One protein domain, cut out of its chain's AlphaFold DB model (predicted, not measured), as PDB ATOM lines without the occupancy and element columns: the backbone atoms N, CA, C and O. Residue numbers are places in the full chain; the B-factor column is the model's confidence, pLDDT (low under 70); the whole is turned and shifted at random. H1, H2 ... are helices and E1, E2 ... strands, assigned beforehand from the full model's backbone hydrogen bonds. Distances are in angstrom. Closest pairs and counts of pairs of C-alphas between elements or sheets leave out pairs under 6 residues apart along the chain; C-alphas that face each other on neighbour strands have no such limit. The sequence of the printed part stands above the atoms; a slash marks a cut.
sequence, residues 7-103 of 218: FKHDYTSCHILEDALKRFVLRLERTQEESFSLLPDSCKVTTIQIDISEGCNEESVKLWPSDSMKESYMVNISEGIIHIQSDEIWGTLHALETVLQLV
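This is residues 7 to 103 of the 218 residues of the protein "Beta-N-acetylhexosaminidase" of Trichobilharzia regenti (UniProt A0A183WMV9). A small three-stranded sheet has one helix, H2, packed over one face, and a second helix, H1, lies side by side with H2, nearly parallel to it, without being on the sheet. At one end of the body the link from H1 to E1 loops out, its residues 33 to 40 sticking out free; at the other end lies the long link of residues 53 to 72. The printed part has 97 residues, with two named helices and three named strands in the order H1, E1, E2, E3, H2; the sheet runs E1, E3, E2 and is mixed, and the class is mixed, helices and strands. It is only just compact, close to loose, with a radius of gyration of the C-alphas of 14.6 A, and it spans 48 by 24 by 23 A, only just a rod.

Start at residues 7 to 8, which pair in parallel with residues 48 to 49 of E1, residues 47 to 52. Next comes H1, residues 15 to 31, which touches H2, residues 89 to 102, at a shallow tilt of 5 degrees, the same way; their closest C-alphas are those of Ala 20 and Leu 93, 7.0 A apart. H1 is not on the sheet. Beside the edge strand E1 look for the inner strand E3, residues 81 to 86, parallel to it at 14 degrees, with N 84 and O 49 at 2.8 A, within hydrogen-bond range. The other edge strand, E2, residues 73 to 78, forms a hairpin with E3, antiparallel at 164 degrees, with N 83 and O 76 at 2.8 A. H1 is apart from E2 and E3. H2 is on the sheet at a height of 8.5 A, over E3 and E2, making two layers, a helix on one face of a sheet. On the local plane its line stands at 32 degrees to E2, only just slantwise to the strands; the closest C-alphas of E2 and H2 are those of Tyr 73 and Gly 91, 4.9 A apart. In H1 and H2 every O i to N i+4 pair is within hydrogen-bond range.

Find C-alpha 15 at (340.145, 227.329, 225.110); from there H1 runs 24.3 A to C-alpha 31. E1 starts at C-alpha 47, at (348.769, 244.750, 230.925), and covers 16.4 A to C-alpha 52. E2 runs from residue 73 to 78, 16.4 A, and E3 from 81 to 86, 16.3 A. H2 runs 20.1 A from C-alpha 89 to C-alpha 102 at (335.034, 249.679, 234.848).

The C-alphas of Leu 38 and Ser 60 are the two farthest apart, at 48.7 A. The printed part has no cut. The links H1 to E1 and E1 to E2 are long; E2 to E3 and E3 to H2 are tight. The mean pLDDT of the printed part is 86.8, and residues 31 to 43 are under 70.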
ATOM      1  N   PHE A   7     348.268 240.468 227.553       94.19
ATOM      2  CA  PHE A   7     347.701 239.491 228.485       94.19
ATOM      3  C   PHE A   7     348.805 238.557 228.975       94.19
ATOM      4  O   PHE A   7     349.459 237.895 228.173       94.19
ATOM      5  N   LYS A   8     349.006 238.491 230.294       95.81
ATOM      6  CA  LYS A   8     350.009 237.630 230.932       95.81
ATOM      7  C   LYS A   8     349.333 236.508 231.705       95.81
ATOM      8  O   LYS A   8     348.655 236.775 232.695       95.81
ATOM      9  N   HIS A   9     349.533 235.278 231.246       95.81
ATOM     10  CA  HIS A   9     349.074 234.050 231.889       95.81
ATOM     11  C   HIS A   9     349.835 232.838 231.331       95.81
ATOM     12  O   HIS A   9     350.348 232.894 230.213       95.81
ATOM     13  N   ASP A  10     349.828 231.723 232.061       94.19
ATOM     14  CA  ASP A  10     350.504 230.479 231.650       94.19
ATOM     15  C   ASP A  10     349.558 229.466 230.958       94.19
ATOM     16  O   ASP A  10     349.981 228.411 230.491       94.19
ATOM     17  N   TYR A  11     348.260 229.780 230.857       94.25
ATOM     18  CA  TYR A  11     347.206 228.863 230.384       94.25
ATOM     19  C   TYR A  11     347.031 228.827 228.852       94.25
ATOM     20  O   TYR A  11     346.004 229.248 228.323       94.25
ATOM     21  N   THR A  12     348.027 228.338 228.111       90.25
ATOM     22  CA  THR A  12     347.971 228.270 226.631       90.25
ATOM     23  C   THR A  12     346.990 227.233 226.081       90.25
ATOM     24  O   THR A  12     346.564 227.344 224.937       90.25
ATOM     25  N   SER A  13     346.637 226.228 226.881       93.00
ATOM     26  CA  SER A  13     345.719 225.136 226.533       93.00
ATOM     27  C   SER A  13     344.292 225.343 227.054       93.00
ATOM     28  O   SER A  13     343.498 224.407 227.098       93.00
ATOM     29  N   CYS A  14     343.960 226.562 227.482       95.44
ATOM     30  CA  CYS A  14     342.641 226.915 227.992       95.44
ATOM     31  C   CYS A  14     341.820 227.595 226.890       95.44
ATOM     32  O   CYS A  14     341.920 228.807 226.685       95.44
ATOM     33  N   HIS A  15     340.997 226.823 226.185       93.94
ATOM     34  CA  HIS A  15     340.145 227.329 225.110       93.94
ATOM     35  C   HIS A  15     339.077 228.301 225.628       93.94
ATOM     36  O   HIS A  15     338.798 229.297 224.960       93.94
ATOM     37  N   ILE A  16     338.531 228.068 226.829       95.88
ATOM     38  CA  ILE A  16     337.602 229.004 227.488       95.88
ATOM     39  C   ILE A  16     338.260 230.379 227.656       95.88
ATOM     40  O   ILE A  16     337.667 231.397 227.294       95.88
ATOM     41  N   LEU A  17     339.486 230.419 228.193       96.62
ATOM     42  CA  LEU A  17     340.201 231.675 228.417       96.62
ATOM     43  C   LEU A  17     340.559 232.343 227.091       96.62
ATOM     44  O   LEU A  17     340.329 233.537 226.934       96.62
ATOM     45  N   GLU A  18     341.075 231.583 226.125       94.81
ATOM     46  CA  GLU A  18     341.426 232.103 224.803       94.81
ATOM     47  C   GLU A  18     340.224 232.783 224.121       94.81
ATOM     48  O   GLU A  18     340.329 233.910 223.627       94.81
ATOM     49  N   ASP A  19     339.066 232.122 224.123       94.50
ATOM     50  CA  ASP A  19     337.829 232.643 223.546       94.50
ATOM     51  C   ASP A  19     337.303 233.863 224.328       94.50
ATOM     52  O   ASP A  19     336.926 234.882 223.738       94.50
ATOM     53  N   ALA A  20     337.372 233.827 225.664       95.19
ATOM     54  CA  ALA A  20     337.003 234.956 226.515       95.19
ATOM     55  C   ALA A  20     337.873 236.197 226.263       95.19
ATOM     56  O   ALA A  20     337.336 237.301 226.150       95.19
ATOM     57  N   LEU A  21     339.192 236.034 226.115       94.62
ATOM     58  CA  LEU A  21     340.115 237.134 225.822       94.62
ATOM     59  C   LEU A  21     339.862 237.737 224.437       94.62
ATOM     60  O   LEU A  21     339.833 238.962 224.302       94.62
ATOM     61  N   LYS A  22     339.588 236.909 223.420       92.19
ATOM     62  CA  LYS A  22     339.182 237.391 222.088       92.19
ATOM     63  C   LYS A  22     337.916 238.243 222.169       92.19
ATOM     64  O   LYS A  22     337.900 239.365 221.660       92.19
ATOM     65  N   ARG A  23     336.867 237.758 222.849       90.75
ATOM     66  CA  ARG A  23     335.622 238.525 223.054       90.75
ATOM     67  C   ARG A  23     335.859 239.817 223.831       90.75
ATOM     68  O   ARG A  23     335.273 240.846 223.501       90.75
ATOM     69  N   PHE A  24     336.697 239.762 224.861       90.75
ATOM     70  CA  PHE A  24     337.033 240.907 225.696       90.75
ATOM     71  C   PHE A  24     337.709 242.016 224.879       90.75
ATOM     72  O   PHE A  24     337.259 243.160 224.932       90.75
ATOM     73  N   VAL A  25     338.709 241.682 224.053       88.75
ATOM     74  CA  VAL A  25     339.373 242.643 223.152       88.75
ATOM     75  C   VAL A  25     338.381 243.244 222.159       88.75
ATOM     76  O   VAL A  25     338.298 244.465 222.056       88.75
ATOM     77  N   LEU A  26     337.564 242.415 221.498       86.25
ATOM     78  CA  LEU A  26     336.544 242.893 220.555       86.25
ATOM     79  C   LEU A  26     335.559 243.877 221.209       86.25
ATOM     80  O   LEU A  26     335.151 244.865 220.594       86.25
ATOM     81  N   ARG A  27     335.172 243.629 222.468       84.31
ATOM     82  CA  ARG A  27     334.298 244.537 223.223       84.31
ATOM     83  C   ARG A  27     335.018 245.831 223.594       84.31
ATOM     84  O   ARG A  27     334.426 246.888 223.403       84.31
ATOM     85  N   LEU A  28     336.272 245.765 224.045       80.56
ATOM     86  CA  LEU A  28     337.077 246.950 224.354       80.56
ATOM     87  C   LEU A  28     337.298 247.852 223.137       80.56
ATOM     88  O   LEU A  28     337.130 249.065 223.247       80.56
ATOM     89  N   GLU A  29     337.654 247.279 221.987       78.69
ATOM     90  CA  GLU A  29     337.907 248.031 220.752       78.69
ATOM     91  C   GLU A  29     336.669 248.796 220.293       78.69
ATOM     92  O   GLU A  29     336.779 249.939 219.857       78.69
ATOM     93  N   ARG A  30     335.476 248.214 220.455       70.06
ATOM     94  CA  ARG A  30     334.233 248.918 220.134       70.06
ATOM     95  C   ARG A  30     333.844 249.969 221.182       70.06
ATOM     96  O   ARG A  30     333.085 250.884 220.877       70.06
ATOM     97  N   THR A  31     334.335 249.855 222.413       61.75
ATOM     98  CA  THR A  31     334.095 250.846 223.473       61.75
ATOM     99  C   THR A  31     335.014 252.070 223.351       61.75
ATOM    100  O   THR A  31     334.652 253.150 223.824       61.75
ATOM    101  N   GLN A  32     336.183 251.943 222.714       58.03
ATOM    102  CA  GLN A  32     337.121 253.053 222.539       58.03
ATOM    103  C   GLN A  32     336.756 253.932 221.335       58.03
ATOM    104  O   GLN A  32     336.755 253.484 220.195       58.03
ATOM    105  N   GLU A  33     336.514 255.220 221.586       53.88
ATOM    106  CA  GLU A  33     336.482 256.249 220.544       53.88
ATOM    107  C   GLU A  33     337.797 257.047 220.536       53.88
ATOM    108  O   GLU A  33     338.405 257.284 221.586       53.88
ATOM    109  N   GLU A  34     338.231 257.478 219.349       50.72
ATOM    110  CA  GLU A  34     339.477 258.211 219.090       50.72
ATOM    111  C   GLU A  34     339.465 259.636 219.680       50.72
ATOM    112  O   GLU A  34     339.393 260.620 218.953       50.72
ATOM    113  N   SER A  35     339.517 259.817 221.000       51.03
ATOM    114  CA  SER A  35     339.809 261.151 221.557       51.03
ATOM    115  C   SER A  35     340.230 261.130 223.023       51.03
ATOM    116  O   SER A  35     339.496 261.525 223.921       51.03
ATOM    117  N   PHE A  36     341.484 260.751 223.273       50.47
ATOM    118  CA  PHE A  36     342.165 261.091 224.524       50.47
ATOM    119  C   PHE A  36     343.624 261.466 224.269       50.47
ATOM    120  O   PHE A  36     344.539 260.656 224.391       50.47
ATOM    121  N   SER A  37     343.853 262.728 223.915       53.12
ATOM    122  CA  SER A  37     345.197 263.293 223.751       53.12
ATOM    123  C   SER A  37     345.746 263.965 225.019       53.12
ATOM    124  O   SER A  37     346.827 264.541 224.963       53.12
ATOM    125  N   LEU A  38     345.044 263.905 226.162       54.19
ATOM    126  CA  LEU A  38     345.383 264.720 227.345       54.19
ATOM    127  C   LEU A  38     345.537 263.958 228.674       54.19
ATOM    128  O   LEU A  38     345.771 264.596 229.698       54.19
ATOM    129  N   LEU A  39     345.440 262.623 228.695       58.50
ATOM    130  CA  LEU A  39     345.739 261.864 229.917       58.50
ATOM    131  C   LEU A  39     347.249 261.600 230.037       58.50
ATOM    132  O   LEU A  39     347.861 261.183 229.048       58.50
ATOM    133  N   PRO A  40     347.853 261.807 231.224       60.28
ATOM    134  CA  PRO A  40     349.249 261.457 231.456       60.28
ATOM    135  C   PRO A  40     349.470 259.959 231.215       60.28
ATOM    136  O   PRO A  40     348.634 259.131 231.580       60.28
ATOM    137  N   ASP A  41     350.607 259.606 230.608       56.62
ATOM    138  CA  ASP A  41     350.947 258.220 230.247       56.62
ATOM    139  C   ASP A  41     350.948 257.256 231.446       56.62
ATOM    140  O   ASP A  41     350.758 256.057 231.263       56.62
ATOM    141  N   SER A  42     351.085 257.774 232.671       55.03
ATOM    142  CA  SER A  42     351.004 257.013 233.923       55.03
ATOM    143  C   SER A  42     349.604 256.480 234.261       55.03
ATOM    144  O   SER A  42     349.476 255.692 235.191       55.03
ATOM    145  N   CYS A  43     348.558 256.901 233.541       60.59
ATOM    146  CA  CYS A  43     347.175 256.453 233.748       60.59
ATOM    147  C   CYS A  43     346.693 255.480 232.654       60.59
ATOM    148  O   CYS A  43     345.494 255.286 232.464       60.59
ATOM    149  N   LYS A  44     347.619 254.897 231.882       72.69
ATOM    150  CA  LYS A  44     347.305 253.929 230.828       72.69
ATOM    151  C   LYS A  44     347.519 252.519 231.355       72.69
ATOM    152  O   LYS A  44     348.622 252.169 231.758       72.69
ATOM    153  N   VAL A  45     346.466 251.711 231.314       77.44
ATOM    154  CA  VAL A  45     346.590 250.272 231.547       77.44
ATOM    155  C   VAL A  45     347.213 249.643 230.309       77.44
ATOM    156  O   VAL A  45     346.709 249.830 229.201       77.44
ATOM    157  N   THR A  46     348.308 248.913 230.489       82.88
ATOM    158  CA  THR A  46     349.006 248.233 229.387       82.88
ATOM    159  C   THR A  46     348.917 246.722 229.476       82.88
ATOM    160  O   THR A  46     349.093 246.052 228.463       82.88
ATOM    161  N   THR A  47     348.656 246.185 230.669       90.94
ATOM    162  CA  THR A  47     348.769 244.750 230.925       90.94
ATOM    163  C   THR A  47     347.637 244.258 231.814       90.94
ATOM    164  O   THR A  47     347.326 244.877 232.831       90.94
ATOM    165  N   ILE A  48     347.059 243.117 231.446       94.25
ATOM    166  CA  ILE A  48     346.193 242.317 232.311       94.25
ATOM    167  C   ILE A  48     346.944 241.035 232.658       94.25
ATOM    168  O   ILE A  48     347.317 240.273 231.770       94.25
ATOM    169  N   GLN A  49     347.179 240.809 233.946       96.31
ATOM    170  CA  GLN A  49     347.753 239.569 234.457       96.31
ATOM    171  C   GLN A  49     346.641 238.716 235.068       96.31
ATOM    172  O   GLN A  49     345.826 239.232 235.832       96.31
ATOM    173  N   ILE A  50     346.606 237.432 234.716       98.12
ATOM    174  CA  ILE A  50     345.546 236.498 235.106       98.12
ATOM    175  C   ILE A  50     346.176 235.303 235.811       98.12
ATOM    176  O   ILE A  50     346.927 234.551 235.193       98.12
ATOM    177  N   ASP A  51     345.802 235.111 237.075       97.88
ATOM    178  CA  ASP A  51     346.225 233.984 237.900       97.88
ATOM    179  C   ASP A  51     344.989 233.159 238.323       97.88
ATOM    180  O   ASP A  51     344.090 233.643 239.016       97.88
ATOM    181  N   ILE A  52     344.943 231.897 237.894       97.81
ATOM    182  CA  ILE A  52     343.921 230.896 238.231       97.81
ATOM    183  C   ILE A  52     344.572 229.834 239.126       97.81
ATOM    184  O   ILE A  52     345.451 229.098 238.669       97.81
ATOM    185  N   SER A  53     344.160 229.750 240.393       96.62
ATOM    186  CA  SER A  53     344.823 228.927 241.421       96.62
ATOM    187  C   SER A  53     344.826 227.431 241.095       96.62
ATOM    188  O   SER A  53     345.837 226.762 241.299       96.62
ATOM    189  N   GLU A  54     343.718 226.905 240.569       94.69
ATOM    190  CA  GLU A  54     343.606 225.500 240.138       94.69
ATOM    191  C   GLU A  54     344.111 225.280 238.703       94.69
ATOM    192  O   GLU A  54     344.218 224.149 238.227       94.69
ATOM    193  N   GLY A  55     344.481 226.367 238.025       92.94
ATOM    194  CA  GLY A  55     344.886 226.389 236.630       92.94
ATOM    195  C   GLY A  55     343.724 226.243 235.646       92.94
ATOM    196  O   GLY A  55     342.551 226.197 236.007       92.94
ATOM    197  N   CYS A  56     344.065 226.199 234.360       92.50
ATOM    198  CA  CYS A  56     343.135 225.852 233.292       92.50
ATOM    199  C   CYS A  56     343.886 225.101 232.189       92.50
ATOM    200  O   CYS A  56     344.837 225.634 231.614       92.50
ATOM    201  N   ASN A  57     343.471 223.865 231.912       92.00
ATOM    202  CA  ASN A  57     344.014 223.031 230.844       92.00
ATOM    203  C   ASN A  57     342.889 222.164 230.262       92.00
ATOM    204  O   ASN A  57     342.274 221.395 230.997       92.00
ATOM    205  N   GLU A  58     342.645 222.284 228.956       90.94
ATOM    206  CA  GLU A  58     341.624 221.526 228.225       90.94
ATOM    207  C   GLU A  58     342.216 220.535 227.199       90.94
ATOM    208  O   GLU A  58     341.489 220.024 226.351       90.94
ATOM    209  N   GLU A  59     343.521 220.226 227.256       86.44
ATOM    210  CA  GLU A  59     344.177 219.280 226.328       86.44
ATOM    211  C   GLU A  59     343.675 217.842 226.475       86.44
ATOM    212  O   GLU A  59     343.637 217.095 225.498       86.44
ATOM    213  N   SER A  60     343.345 217.434 227.703       82.25
ATOM    214  CA  SER A  60     342.949 216.054 228.012       82.25
ATOM    215  C   SER A  60     341.451 215.898 228.246       82.25
ATOM    216  O   SER A  60     340.880 214.894 227.829       82.25
ATOM    217  N   VAL A  61     340.817 216.875 228.900       88.25
ATOM    218  CA  VAL A  61     339.393 216.863 229.246       88.25
ATOM    219  C   VAL A  61     338.860 218.289 229.164       88.25
ATOM    220  O   VAL A  61     339.489 219.220 229.668       88.25
ATOM    221  N   LYS A  62     337.689 218.466 228.544       89.94
ATOM    222  CA  LYS A  62     337.001 219.761 228.527       89.94
ATOM    223  C   LYS A  62     336.499 220.120 229.921       89.94
ATOM    224  O   LYS A  62     335.896 219.297 230.605       89.94
ATOM    225  N   LEU A  63     336.665 221.382 230.300       91.81
ATOM    226  CA  LEU A  63     336.088 221.906 231.535       91.81
ATOM    227  C   LEU A  63     334.619 222.281 231.317       91.81
ATOM    228  O   LEU A  63     334.276 222.964 230.347       91.81
ATOM    229  N   TRP A  64     333.760 221.863 232.246       92.88
ATOM    230  CA  TRP A  64     332.322 222.127 232.227       92.88
ATOM    231  C   TRP A  64     331.888 222.854 233.503       92.88
ATOM    232  O   TRP A  64     332.370 222.505 234.582       92.88
ATOM    233  N   PRO A  65     330.987 223.847 233.407       92.69
ATOM    234  CA  PRO A  65     330.471 224.530 234.584       92.69
ATOM    235  C   PRO A  65     329.576 223.586 235.401       92.69
ATOM    236  O   PRO A  65     328.775 222.830 234.845       92.69
ATOM    237  N   SER A  66     329.686 223.650 236.726       91.94
ATOM    238  CA  SER A  66     328.922 222.824 237.669       91.94
ATOM    239  C   SER A  66     328.171 223.682 238.689       91.94
ATOM    240  O   SER A  66     328.314 224.900 238.740       91.94
ATOM    241  N   ASP A  67     327.319 223.057 239.498       90.81
ATOM    242  CA  ASP A  67     326.667 223.700 240.646       90.81
ATOM    243  C   ASP A  67     327.644 224.080 241.763       90.81
ATOM    244  O   ASP A  67     327.381 225.016 242.513       90.81
ATOM    245  N   SER A  68     328.769 223.374 241.856       93.44
ATOM    246  CA  SER A  68     329.817 223.602 242.848       93.44
ATOM    247  C   SER A  68     330.982 224.457 242.339       93.44
ATOM    248  O   SER A  68     332.009 224.522 243.016       93.44
ATOM    249  N   MET A  69     330.874 225.038 241.142       93.94
ATOM    250  CA  MET A  69     331.983 225.738 240.496       93.94
ATOM    251  C   MET A  69     332.370 227.020 241.241       93.94
ATOM    252  O   MET A  69     331.520 227.710 241.812       93.94
ATOM    253  N   LYS A  70     333.657 227.370 241.228       96.88
ATOM    254  CA  LYS A  70     334.158 228.532 241.976       96.88
ATOM    255  C   LYS A  70     334.164 229.792 241.121       96.88
ATOM    256  O   LYS A  70     335.007 229.997 240.250       96.88
ATOM    257  N   GLU A  71     333.231 230.683 241.430       95.69
ATOM    258  CA  GLU A  71     333.008 231.937 240.696       95.69
ATOM    259  C   GLU A  71     333.631 233.167 241.370       95.69
ATOM    260  O   GLU A  71     333.536 234.280 240.852       95.69
ATOM    261  N   SER A  72     334.262 232.998 242.534       96.75
ATOM    262  CA  SER A  72     334.908 234.094 243.257       96.75
ATOM    263  C   SER A  72     336.173 234.572 242.551       96.75
ATOM    264  O   SER A  72     336.980 233.773 242.073       96.75
ATOM    265  N   TYR A  73     336.379 235.887 242.551       97.75
ATOM    266  CA  TYR A  73     337.556 236.519 241.971       97.75
ATOM    267  C   TYR A  73     337.942 237.788 242.736       97.75
ATOM    268  O   TYR A  73     337.140 238.371 243.468       97.75
ATOM    269  N   MET A  74     339.171 238.247 242.520       96.88
ATOM    270  CA  MET A  74     339.665 239.552 242.947       96.88
ATOM    271  C   MET A  74     340.247 240.297 241.749       96.88
ATOM    272  O   MET A  74     340.945 239.707 240.925       96.88
ATOM    273  N   VAL A  75     339.972 241.599 241.667       94.31
ATOM    274  CA  VAL A  75     340.575 242.501 240.677       94.31
ATOM    275  C   VAL A  75     341.298 243.611 241.419       94.31
ATOM    276  O   VAL A  75     340.665 244.418 242.098       94.31
ATOM    277  N   ASN A  76     342.616 243.673 241.253       92.38
ATOM    278  CA  ASN A  76     343.454 244.737 241.791       92.38
ATOM    279  C   ASN A  76     344.037 245.550 240.638       92.38
ATOM    280  O   ASN A  76     344.595 244.991 239.697       92.38
ATOM    281  N   ILE A  77     343.903 246.872 240.700       88.56
ATOM    282  CA  ILE A  77     344.434 247.777 239.677       88.56
ATOM    283  C   ILE A  77     345.535 248.609 240.320       88.56
ATOM    284  O   ILE A  77     345.268 249.440 241.188       88.56
ATOM    285  N   SER A  78     346.773 248.393 239.892       85.62
ATOM    286  CA  SER A  78     347.942 249.105 240.408       85.62
ATOM    287  C   SER A  78     348.980 249.285 239.312       85.62
ATOM    288  O   SER A  78     349.218 248.371 238.531       85.62
ATOM    289  N   GLU A  79     349.610 250.460 239.259       82.44
ATOM    290  CA  GLU A  79     350.778 250.712 238.394       82.44
ATOM    291  C   GLU A  79     350.543 250.426 236.892       82.44
ATOM    292  O   GLU A  79     351.462 250.059 236.167       82.44
ATOM    293  N   GLY A  80     349.308 250.594 236.400       79.69
ATOM    294  CA  GLY A  80     348.961 250.329 234.994       79.69
ATOM    295  C   GLY A  80     348.782 248.843 234.652       79.69
ATOM    296  O   GLY A  80     348.650 248.496 233.474       79.69
ATOM    297  N   ILE A  81     348.742 247.978 235.667       88.94
ATOM    298  CA  ILE A  81     348.476 246.545 235.551       88.94
ATOM    299  C   ILE A  81     347.135 246.240 236.225       88.94
ATOM    300  O   ILE A  81     346.873 246.681 237.346       88.94
ATOM    301  N   ILE A  82     346.282 245.489 235.531       92.44
ATOM    302  CA  ILE A  82     345.086 244.880 236.120       92.44
ATOM    303  C   ILE A  82     345.444 243.446 236.478       92.44
ATOM    304  O   ILE A  82     345.759 242.648 235.599       92.44
ATOM    305  N   HIS A  83     345.397 243.125 237.763       95.38
ATOM    306  CA  HIS A  83     345.701 241.799 238.275       95.38
ATOM    307  C   HIS A  83     344.394 241.092 238.640       95.38
ATOM    308  O   HIS A  83     343.665 241.552 239.521       95.38
ATOM    309  N   ILE A  84     344.080 240.015 237.921       97.31
ATOM    310  CA  ILE A  84     342.896 239.176 238.115       97.31
ATOM    311  C   ILE A  84     343.333 237.888 238.802       97.31
ATOM    312  O   ILE A  84     344.210 237.190 238.298       97.31
ATOM    313  N   GLN A  85     342.703 237.571 239.929       97.94
ATOM    314  CA  GLN A  85     342.941 236.336 240.674       97.94
ATOM    315  C   GLN A  85     341.624 235.592 240.878       97.94
ATOM    316  O   GLN A  85     340.626 236.206 241.253       97.94
ATOM    317  N   SER A  86     341.613 234.283 240.647       97.56
ATOM    318  CA  SER A  86     340.441 233.420 240.855       97.56
ATOM    319  C   SER A  86     340.868 231.992 241.180       97.56
ATOM    320  O   SER A  86     341.982 231.598 240.844       97.56
ATOM    321  N   ASP A  87     339.988 231.207 241.797       97.31
ATOM    322  CA  ASP A  87     340.280 229.795 242.067       97.31
ATOM    323  C   ASP A  87     340.149 228.942 240.798       97.31
ATOM    324  O   ASP A  87     341.066 228.198 240.461       97.31
ATOM    325  N   GLU A  88     339.053 229.129 240.059       97.06
ATOM    326  CA  GLU A  88     338.745 228.457 238.792       97.06
ATOM    327  C   GLU A  88     338.510 229.479 237.663       97.06
ATOM    328  O   GLU A  88     338.283 230.670 237.902       97.06
ATOM    329  N   ILE A  89     338.502 229.004 236.412       97.06
ATOM    330  CA  ILE A  89     338.297 229.831 235.207       97.06
ATOM    331  C   ILE A  89     337.000 230.659 235.244       97.06
ATOM    332  O   ILE A  89     336.964 231.774 234.720       97.06
ATOM    333  N   TRP A  90     335.948 230.169 235.901       97.12
ATOM    334  CA  TRP A  90     334.648 230.844 235.974       97.12
ATOM    335  C   TRP A  90     334.734 232.194 236.693       97.12
ATOM    336  O   TRP A  90     334.163 233.179 236.228       97.12
ATOM    337  N   GLY A  91     335.527 232.280 237.767       97.06
ATOM    338  CA  GLY A  91     335.812 233.551 238.434       97.06
ATOM    339  C   GLY A  91     336.541 234.539 237.519       97.06
ATOM    340  O   GLY A  91     336.206 235.724 237.494       97.06
ATOM    341  N   THR A  92     337.478 234.059 236.696       97.75
ATOM    342  CA  THR A  92     338.153 234.896 235.688       97.75
ATOM    343  C   THR A  92     337.169 235.449 234.651       97.75
ATOM    344  O   THR A  92     337.266 236.628 234.303       97.75
ATOM    345  N   LEU A  93     336.182 234.669 234.190       97.00
ATOM    346  CA  LEU A  93     335.150 235.168 233.265       97.00
ATOM    347  C   LEU A  93     334.360 236.340 233.874       97.00
ATOM    348  O   LEU A  93     334.187 237.380 233.231       97.00
ATOM    349  N   HIS A  94     333.955 236.219 235.142       95.69
ATOM    350  CA  HIS A  94     333.255 237.285 235.871       95.69
ATOM    351  C   HIS A  94     334.134 238.514 236.127       95.69
ATOM    352  O   HIS A  94     333.654 239.657 236.087       95.69
ATOM    353  N   ALA A  95     335.427 238.297 236.374       94.94
ATOM    354  CA  ALA A  95     336.407 239.360 236.531       94.94
ATOM    355  C   ALA A  95     336.575 240.164 235.236       94.94
ATOM    356  O   ALA A  95     336.530 241.393 235.279       94.94
ATOM    357  N   LEU A  96     336.693 239.491 234.087       94.88
ATOM    358  CA  LEU A  96     336.795 240.138 232.776       94.88
ATOM    359  C   LEU A  96     335.564 241.002 232.478       94.88
ATOM    360  O   LEU A  96     335.713 242.145 232.048       94.88
ATOM    361  N   GLU A  97     334.355 240.517 232.776       92.31
ATOM    362  CA  GLU A  97     333.137 241.326 232.630       92.31
ATOM    363  C   GLU A  97     333.154 242.556 233.546       92.31
ATOM    364  O   GLU A  97     332.790 243.659 233.142       92.31
ATOM    365  N   THR A  98     333.630 242.397 234.779       90.94
ATOM    366  CA  THR A  98     333.764 243.516 235.721       90.94
ATOM    367  C   THR A  98     334.751 244.558 235.213       90.94
ATOM    368  O   THR A  98     334.466 245.751 235.276       90.94
ATOM    369  N   VAL A  99     335.883 244.131 234.651       90.56
ATOM    370  CA  VAL A  99     336.853 245.041 234.035       90.56
ATOM    371  C   VAL A  99     336.218 245.798 232.868       90.56
ATOM    372  O   VAL A  99     336.384 247.014 232.797       90.56
ATOM    373  N   LEU A 100     335.436 245.137 232.005       87.50
ATOM    374  CA  LEU A 100     334.716 245.814 230.916       87.50
ATOM    375  C   LEU A 100     333.767 246.903 231.431       87.50
ATOM    376  O   LEU A 100     333.669 247.960 230.815       87.50
ATOM    377  N   GLN A 101     333.102 246.673 232.564       84.25
ATOM    378  CA  GLN A 101     332.200 247.650 233.186       84.25
ATOM    379  C   GLN A 101     332.943 248.823 233.847       84.25
ATOM    380  O   GLN A 101     332.390 249.916 233.954       84.25
ATOM    381  N   LEU A 102     334.191 248.620 234.281       82.81
ATOM    382  CA  LEU A 102     335.034 249.679 234.848       82.81
ATOM    383  C   LEU A 102     335.629 250.604 233.777       82.81
ATOM    384  O   LEU A 102     335.987 251.745 234.080       82.81
ATOM    385  N   VAL A 103     335.739 250.141 232.527       77.12
ATOM    386  CA  VAL A 103     336.226 250.962 231.413       77.12
ATOM    387  C   VAL A 103     335.163 252.002 231.047       77.12
ATOM    388  O   VAL A 103     334.172 251.710 230.383       77.12
TER     389      VAL A 103